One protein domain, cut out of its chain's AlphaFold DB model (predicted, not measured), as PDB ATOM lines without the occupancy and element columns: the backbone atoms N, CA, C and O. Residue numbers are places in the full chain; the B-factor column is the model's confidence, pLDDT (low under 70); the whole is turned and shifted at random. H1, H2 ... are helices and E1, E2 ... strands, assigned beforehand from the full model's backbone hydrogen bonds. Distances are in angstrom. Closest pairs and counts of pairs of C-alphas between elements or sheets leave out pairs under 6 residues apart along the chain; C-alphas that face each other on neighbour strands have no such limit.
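What this domain is: This is residues 5 to 61 of the 78 residues of an uncharacterized protein of Dehalococcoidia bacterium (UniProt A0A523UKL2). Two strand hairpins, E1 with E2 and E3 with E4, are strung end to end along a rod, and the helix H1 folds back beside the second hairpin, nearer to E3 than to E4. E2 runs on into E3, and the tip of the first hairpin, residues 12 to 17, sticks out free. The printed part has 57 residues, with four named strands and one named helix in the order E1, E2, E3, E4, H1; both two-stranded sheets are antiparallel, and the class is mixed, helices and strands. The whole is extended, with a radius of gyration of the C-alphas of 18.0 A and spans of 55 by 20 by 18 A.

Where its parts are: E1, residues 5 to 12, begins at C-alpha 5 (-33.378, 4.323, -14.314) and is 20.6 A long. E2, residues 17 to 25, is 23.0 A long. E3, residues 28 to 34, is 19.4 A long, and E4, residues 37 to 44, is 20.1 A long. H1, residues 49 to 59, is 14.9 A long and ends at C-alpha 59 (-61.096, 2.110, -25.767).

How they stand to each other: E1 and E2 form an antiparallel hairpin at 146 degrees, with N 9 and O 20 within hydrogen-bond range at 2.8 A. E2 bends by 59 degrees at residue 21 and runs on into E3 at 22 degrees. E3 and E4 form an antiparallel hairpin at 159 degrees, with N 30 and O 42 at 2.8 A. The closest C-alphas of E3 and H1, those of Ile 32 and Ala 53, are 6.9 A apart. In H1 every O i to N i+4 pair is within hydrogen-bond range. E1 and H1 are apart.

The domain as a whole: The two C-alphas farthest apart, those of Glu 15 and Asn 35, are 55.9 A apart. The printed part has no cut, and its four links between named elements are tight. The mean pLDDT of the printed part is 85.1; residue 61 is under 70.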
ATOM      1  N   GLU A   5     -34.566   3.874 -15.037       86.81
ATOM      2  CA  GLU A   5     -33.378   4.323 -14.314       86.81
ATOM      3  C   GLU A   5     -32.706   3.171 -13.569       86.81
ATOM      4  O   GLU A   5     -33.358   2.216 -13.156       86.81
ATOM      5  N   ARG A   6     -31.382   3.246 -13.418       90.31
ATOM      6  CA  ARG A   6     -30.636   2.324 -12.562       90.31
ATOM      7  C   ARG A   6     -30.446   2.969 -11.204       90.31
ATOM      8  O   ARG A   6     -29.843   4.038 -11.114       90.31
ATOM      9  N   LEU A   7     -30.976   2.332 -10.169       91.31
ATOM     10  CA  LEU A   7     -30.864   2.809  -8.799       91.31
ATOM     11  C   LEU A   7     -30.032   1.827  -7.991       91.31
ATOM     12  O   LEU A   7     -30.188   0.610  -8.103       91.31
ATOM     13  N   ARG A   8     -29.157   2.377  -7.148       94.06
ATOM     14  CA  ARG A   8     -28.541   1.592  -6.084       94.06
ATOM     15  C   ARG A   8     -29.580   1.370  -5.001       94.06
ATOM     16  O   ARG A   8     -30.106   2.329  -4.437       94.06
ATOM     17  N   ILE A   9     -29.882   0.110  -4.742       93.38
ATOM     18  CA  ILE A   9     -30.835  -0.313  -3.727       93.38
ATOM     19  C   ILE A   9     -30.117  -1.181  -2.701       93.38
ATOM     20  O   ILE A   9     -29.258  -1.999  -3.033       93.38
ATOM     21  N   LEU A  10     -30.480  -1.006  -1.434       94.81
ATOM     22  CA  LEU A  10     -30.021  -1.879  -0.364       94.81
ATOM     23  C   LEU A  10     -30.965  -3.079  -0.281       94.81
ATOM     24  O   LEU A  10     -32.094  -2.957   0.197       94.81
ATOM     25  N   ARG A  11     -30.508  -4.243  -0.742       92.31
ATOM     26  CA  ARG A  11     -31.232  -5.505  -0.588       92.31
ATOM     27  C   ARG A  11     -30.934  -6.077   0.795       92.31
ATOM     28  O   ARG A  11     -29.784  -6.368   1.112       92.31
ATOM     29  N   VAL A  12     -31.977  -6.253   1.600       94.12
ATOM     30  CA  VAL A  12     -31.901  -6.858   2.937       94.12
ATOM     31  C   VAL A  12     -32.559  -8.234   2.886       94.12
ATOM     32  O   VAL A  12     -33.735  -8.335   2.539       94.12
ATOM     33  N   THR A  13     -31.807  -9.278   3.218       92.81
ATOM     34  CA  THR A  13     -32.309 -10.642   3.448       92.81
ATOM     35  C   THR A  13     -32.147 -11.003   4.927       92.81
ATOM     36  O   THR A  13     -31.648 -10.199   5.715       92.81
ATOM     37  N   GLU A  14     -32.596 -12.193   5.337       92.50
ATOM     38  CA  GLU A  14     -32.403 -12.668   6.719       92.50
ATOM     39  C   GLU A  14     -30.917 -12.856   7.073       92.50
ATOM     40  O   GLU A  14     -30.537 -12.697   8.231       92.50
ATOM     41  N   GLU A  15     -30.080 -13.149   6.075       93.06
ATOM     42  CA  GLU A  15     -28.673 -13.525   6.252       93.06
ATOM     43  C   GLU A  15     -27.691 -12.400   5.887       93.06
ATOM     44  O   GLU A  15     -26.583 -12.369   6.422       93.06
ATOM     45  N   ASP A  16     -28.067 -11.468   5.000       91.88
ATOM     46  CA  ASP A  16     -27.139 -10.470   4.453       91.88
ATOM     47  C   ASP A  16     -27.826  -9.136   4.088       91.88
ATOM     48  O   ASP A  16     -29.038  -9.041   3.870       91.88
ATOM     49  N   LYS A  17     -27.026  -8.072   4.001       92.50
ATOM     50  CA  LYS A  17     -27.392  -6.762   3.460       92.50
ATOM     51  C   LYS A  17     -26.389  -6.387   2.376       92.50
ATOM     52  O   LYS A  17     -25.241  -6.074   2.676       92.50
ATOM     53  N   SER A  18     -26.844  -6.344   1.128       92.94
ATOM     54  CA  SER A  18     -26.000  -6.012  -0.024       92.94
ATOM     55  C   SER A  18     -26.536  -4.806  -0.789       92.94
ATOM     56  O   SER A  18     -27.741  -4.656  -0.986       92.94
ATOM     57  N   GLU A  19     -25.633  -3.926  -1.218       94.19
ATOM     58  CA  GLU A  19     -25.957  -2.849  -2.152       94.19
ATOM     59  C   GLU A  19     -25.876  -3.406  -3.576       94.19
ATOM     60  O   GLU A  19     -24.843  -3.935  -3.991       94.19
ATOM     61  N   ILE A  20     -26.977  -3.314  -4.314       93.94
ATOM     62  CA  ILE A  20     -27.064  -3.779  -5.699       93.94
ATOM     63  C   ILE A  20     -27.569  -2.652  -6.593       93.94
ATOM     64  O   ILE A  20     -28.260  -1.745  -6.136       93.94
ATOM     65  N   GLU A  21     -27.241  -2.715  -7.877       94.25
ATOM     66  CA  GLU A  21     -27.798  -1.816  -8.883       94.25
ATOM     67  C   GLU A  21     -28.920  -2.541  -9.628       94.25
ATOM     68  O   GLU A  21     -28.685  -3.595 -10.223       94.25
ATOM     69  N   ASP A  22     -30.128  -1.983  -9.591       92.50
ATOM     70  CA  ASP A  22     -31.298  -2.569 -10.247       92.50
ATOM     71  C   ASP A  22     -31.999  -1.554 -11.156       92.50
ATOM     72  O   ASP A  22     -31.875  -0.337 -10.980       92.50
ATOM     73  N   MET A  23     -32.706  -2.058 -12.164       90.81
ATOM     74  CA  MET A  23     -33.450  -1.250 -13.125       90.81
ATOM     75  C   MET A  23     -34.867  -1.004 -12.610       90.81
ATOM     76  O   MET A  23     -35.659  -1.932 -12.472       90.81
ATOM     77  N   VAL A  24     -35.203   0.262 -12.384       88.44
ATOM     78  CA  VAL A  24     -36.514   0.698 -11.903       88.44
ATOM     79  C   VAL A  24     -37.220   1.490 -12.997       88.44
ATOM     80  O   VAL A  24     -36.619   2.324 -13.679       88.44
ATOM     81  N   VAL A  25     -38.509   1.208 -13.185       88.06
ATOM     82  CA  VAL A  25     -39.379   1.969 -14.085       88.06
ATOM     83  C   VAL A  25     -40.008   3.113 -13.299       88.06
ATOM     84  O   VAL A  25     -40.555   2.901 -12.219       88.06
ATOM     85  N   ARG A  26     -39.957   4.326 -13.849       84.00
ATOM     86  CA  ARG A  26     -40.667   5.475 -13.287       84.00
ATOM     87  C   ARG A  26     -42.144   5.399 -13.642       84.00
ATOM     88  O   ARG A  26     -42.502   5.356 -14.820       84.00
ATOM     89  N   GLU A  27     -42.986   5.451 -12.624       85.75
ATOM     90  CA  GLU A  27     -44.431   5.592 -12.768       85.75
ATOM     91  C   GLU A  27     -44.860   6.996 -12.349       85.75
ATOM     92  O   GLU A  27     -44.286   7.617 -11.452       85.75
ATOM     93  N   SER A  28     -45.854   7.538 -13.037       83.00
ATOM     94  CA  SER A  28     -46.445   8.834 -12.728       83.00
ATOM     95  C   SER A  28     -47.952   8.759 -12.916       83.00
ATOM     96  O   SER A  28     -48.454   7.977 -13.727       83.00
ATOM     97  N   SER A  29     -48.687   9.562 -12.154       83.94
ATOM     98  CA  SER A  29     -50.134   9.672 -12.292       83.94
ATOM     99  C   SER A  29     -50.488  10.507 -13.519       83.94
ATOM    100  O   SER A  29     -50.099  11.671 -13.610       83.94
ATOM    101  N   LEU A  30     -51.266   9.934 -14.428       84.50
ATOM    102  CA  LEU A  30     -51.870  10.626 -15.556       84.50
ATOM    103  C   LEU A  30     -53.378  10.738 -15.336       84.50
ATOM    104  O   LEU A  30     -54.077   9.725 -15.330       84.50
ATOM    105  N   SER A  31     -53.876  11.966 -15.209       84.00
ATOM    106  CA  SER A  31     -55.311  12.256 -15.177       84.00
ATOM    107  C   SER A  31     -55.778  12.738 -16.544       84.00
ATOM    108  O   SER A  31     -55.214  13.680 -17.099       84.00
ATOM    109  N   ILE A  32     -56.812  12.095 -17.091       81.38
ATOM    110  CA  ILE A  32     -57.398  12.474 -18.380       81.38
ATOM    111  C   ILE A  32     -58.691  13.242 -18.116       81.38
ATOM    112  O   ILE A  32     -59.638  12.699 -17.545       81.38
ATOM    113  N   ILE A  33     -58.736  14.497 -18.561       80.25
ATOM    114  CA  ILE A  33     -59.900  15.381 -18.444       80.25
ATOM    115  C   ILE A  33     -60.402  15.690 -19.855       80.25
ATOM    116  O   ILE A  33     -59.638  16.142 -20.706       80.25
ATOM    117  N   LEU A  34     -61.685  15.443 -20.111       79.75
ATOM    118  CA  LEU A  34     -62.330  15.727 -21.393       79.75
ATOM    119  C   LEU A  34     -63.617  16.509 -21.146       79.75
ATOM    120  O   LEU A  34     -64.494  16.033 -20.426       79.75
ATOM    121  N   ASN A  35     -63.749  17.680 -21.776       79.06
ATOM    122  CA  ASN A  35     -64.916  18.563 -21.629       79.06
ATOM    123  C   ASN A  35     -65.272  18.820 -20.152       79.06
ATOM    124  O   ASN A  35     -66.406  18.587 -19.734       79.06
ATOM    125  N   ASP A  36     -64.273  19.207 -19.353       79.88
ATOM    126  CA  ASP A  36     -64.405  19.482 -17.912       79.88
ATOM    127  C   ASP A  36     -64.873  18.289 -17.058       79.88
ATOM    128  O   ASP A  36     -65.262  18.451 -15.901       79.88
ATOM    129  N   ARG A  37     -64.819  17.065 -17.601       77.38
ATOM    130  CA  ARG A  37     -65.091  15.826 -16.865       77.38
ATOM    131  C   ARG A  37     -63.839  14.976 -16.764       77.38
ATOM    132  O   ARG A  37     -63.172  14.704 -17.759       77.38
ATOM    133  N   GLU A  38     -63.558  14.516 -15.555       80.81
ATOM    134  CA  GLU A  38     -62.493  13.557 -15.303       80.81
ATOM    135  C   GLU A  38     -62.911  12.167 -15.794       80.81
ATOM    136  O   GLU A  38     -63.974  11.654 -15.440       80.81
ATOM    137  N   LEU A  39     -62.084  11.565 -16.651       77.81
ATOM    138  CA  LEU A  39     -62.342  10.240 -17.224       77.81
ATOM    139  C   LEU A  39     -61.705   9.125 -16.398       77.81
ATOM    140  O   LEU A  39     -62.086   7.958 -16.518       77.81
ATOM    141  N   GLY A  40     -60.724   9.508 -15.588       81.00
ATOM    142  CA  GLY A  40     -59.989   8.664 -14.669       81.00
ATOM    143  C   GLY A  40     -58.521   9.067 -14.572       81.00
ATOM    144  O   GLY A  40     -57.982   9.776 -15.430       81.00
ATOM    145  N   THR A  41     -57.882   8.543 -13.532       84.12
ATOM    146  CA  THR A  41     -56.446   8.654 -13.276       84.12
ATOM    147  C   THR A  41     -55.808   7.278 -13.350       84.12
ATOM    148  O   THR A  41     -56.346   6.305 -12.817       84.12
ATOM    149  N   LEU A  42     -54.659   7.185 -14.013       84.00
ATOM    150  CA  LEU A  42     -53.912   5.942 -14.186       84.00
ATOM    151  C   LEU A  42     -52.452   6.174 -13.815       84.00
ATOM    152  O   LEU A  42     -51.886   7.212 -14.147       84.00
ATOM    153  N   LEU A  43     -51.842   5.203 -13.141       85.38
ATOM    154  CA  LEU A  43     -50.394   5.168 -12.979       85.38
ATOM    155  C   LEU A  43     -49.797   4.576 -14.253       85.38
ATOM    156  O   LEU A  43     -50.161   3.473 -14.664       85.38
ATOM    157  N   CYS A  44     -48.923   5.329 -14.906       80.69
ATOM    158  CA  CYS A  44     -48.245   4.881 -16.113       80.69
ATOM    159  C   CYS A  44     -46.847   5.480 -16.212       80.69
ATOM    160  O   CYS A  44     -46.551   6.529 -15.638       80.69
ATOM    161  N   THR A  45     -45.984   4.847 -17.000       83.50
ATOM    162  CA  THR A  45     -44.716   5.460 -17.393       83.50
ATOM    163  C   THR A  45     -45.007   6.703 -18.243       83.50
ATOM    164  O   THR A  45     -45.749   6.581 -19.221       83.50
ATOM    165  N   PRO A  46     -44.446   7.886 -17.919       76.31
ATOM    166  CA  PRO A  46     -44.771   9.156 -18.574       76.31
ATOM    167  C   PRO A  46     -44.134   9.269 -19.969       76.31
ATOM    168  O   PRO A  46     -43.343  10.162 -20.251       76.31
ATOM    169  N   THR A  47     -44.467   8.335 -20.857       80.12
ATOM    170  CA  THR A  47     -43.975   8.260 -22.235       80.12
ATOM    171  C   THR A  47     -45.161   8.266 -23.186       80.12
ATOM    172  O   THR A  47     -46.168   7.609 -22.937       80.12
ATOM    173  N   ASN A  48     -45.063   9.020 -24.285       78.75
ATOM    174  CA  ASN A  48     -46.088   9.061 -25.336       78.75
ATOM    175  C   ASN A  48     -47.529   9.317 -24.834       78.75
ATOM    176  O   ASN A  48     -48.482   8.748 -25.369       78.75
ATOM    177  N   LEU A  49     -47.701  10.210 -23.850       80.44
ATOM    178  CA  LEU A  49     -48.989  10.492 -23.192       80.44
ATOM    179  C   LEU A  49     -50.128  10.830 -24.170       80.44
ATOM    180  O   LEU A  49     -51.262  10.418 -23.954       80.44
ATOM    181  N   ASN A  50     -49.828  11.509 -25.282       79.62
ATOM    182  CA  ASN A  50     -50.816  11.825 -26.323       79.62
ATOM    183  C   ASN A  50     -51.397  10.562 -26.977       79.62
ATOM    184  O   ASN A  50     -52.609  10.443 -27.138       79.62
ATOM    185  N   HIS A  51     -50.540   9.596 -27.324       81.31
ATOM    186  CA  HIS A  51     -50.974   8.329 -27.915       81.31
ATOM    187  C   HIS A  51     -51.784   7.512 -26.906       81.31
ATOM    188  O   HIS A  51     -52.808   6.930 -27.265       81.31
ATOM    189  N   PHE A  52     -51.361   7.518 -25.638       83.38
ATOM    190  CA  PHE A  52     -52.098   6.871 -24.559       83.38
ATOM    191  C   PHE A  52     -53.481   7.496 -24.355       83.38
ATOM    192  O   PHE A  52     -54.465   6.766 -24.303       83.38
ATOM    193  N   ALA A  53     -53.585   8.826 -24.299       81.69
ATOM    194  CA  ALA A  53     -54.856   9.520 -24.113       81.69
ATOM    195  C   ALA A  53     -55.843   9.211 -25.251       81.69
ATOM    196  O   ALA A  53     -56.997   8.868 -24.989       81.69
ATOM    197  N   VAL A  54     -55.383   9.246 -26.507       81.81
ATOM    198  CA  VAL A  54     -56.208   8.880 -27.671       81.81
ATOM    199  C   VAL A  54     -56.652   7.418 -27.593       81.81
ATOM    200  O   VAL A  54     -57.838   7.133 -27.759       81.81
ATOM    201  N   GLY A  55     -55.735   6.493 -27.295       82.56
ATOM    202  CA  GLY A  55     -56.053   5.070 -27.150       82.56
ATOM    203  C   GLY A  55     -57.017   4.788 -25.995       82.56
ATOM    204  O   GLY A  55     -57.965   4.019 -26.155       82.56
ATOM    205  N   PHE A  56     -56.834   5.455 -24.856       82.75
ATOM    206  CA  PHE A  56     -57.705   5.343 -23.691       82.75
ATOM    207  C   PHE A  56     -59.126   5.804 -24.022       82.75
ATOM    208  O   PHE A  56     -60.081   5.059 -23.801       82.75
ATOM    209  N   ILE A  57     -59.276   6.980 -24.636       79.75
ATOM    210  CA  ILE A  57     -60.582   7.518 -25.045       79.75
ATOM    211  C   ILE A  57     -61.240   6.623 -26.109       79.75
ATOM    212  O   ILE A  57     -62.438   6.334 -26.017       79.75
ATOM    213  N   ALA A  58     -60.469   6.127 -27.080       81.62
ATOM    214  CA  ALA A  58     -60.962   5.192 -28.091       81.62
ATOM    215  C   ALA A  58     -61.458   3.880 -27.460       81.62
ATOM    216  O   ALA A  58     -62.543   3.410 -27.797       81.62
ATOM    217  N   SER A  59     -60.718   3.336 -26.487       79.56
ATOM    218  CA  SER A  59     -61.096   2.110 -25.767       79.56
ATOM    219  C   SER A  59     -62.372   2.264 -24.934       79.56
ATOM    220  O   SER A  59     -63.114   1.301 -24.750       79.56
ATOM    221  N   LYS A  60     -62.670   3.485 -24.466       74.44
ATOM    222  CA  LYS A  60     -63.909   3.818 -23.746       74.44
ATOM    223  C   LYS A  60     -65.117   4.017 -24.674       74.44
ATOM    224  O   LYS A  60     -66.226   4.207 -24.182       74.44
ATOM    225  N   GLY A  61     -64.928   3.942 -25.995       69.12
ATOM    226  CA  GLY A  61     -66.006   4.012 -26.985       69.12
ATOM    227  C   GLY A  61     -66.435   5.431 -27.367       69.12
ATOM    228  O   GLY A  61     -67.506   5.610 -27.940       69.12
TER     229      GLY A  61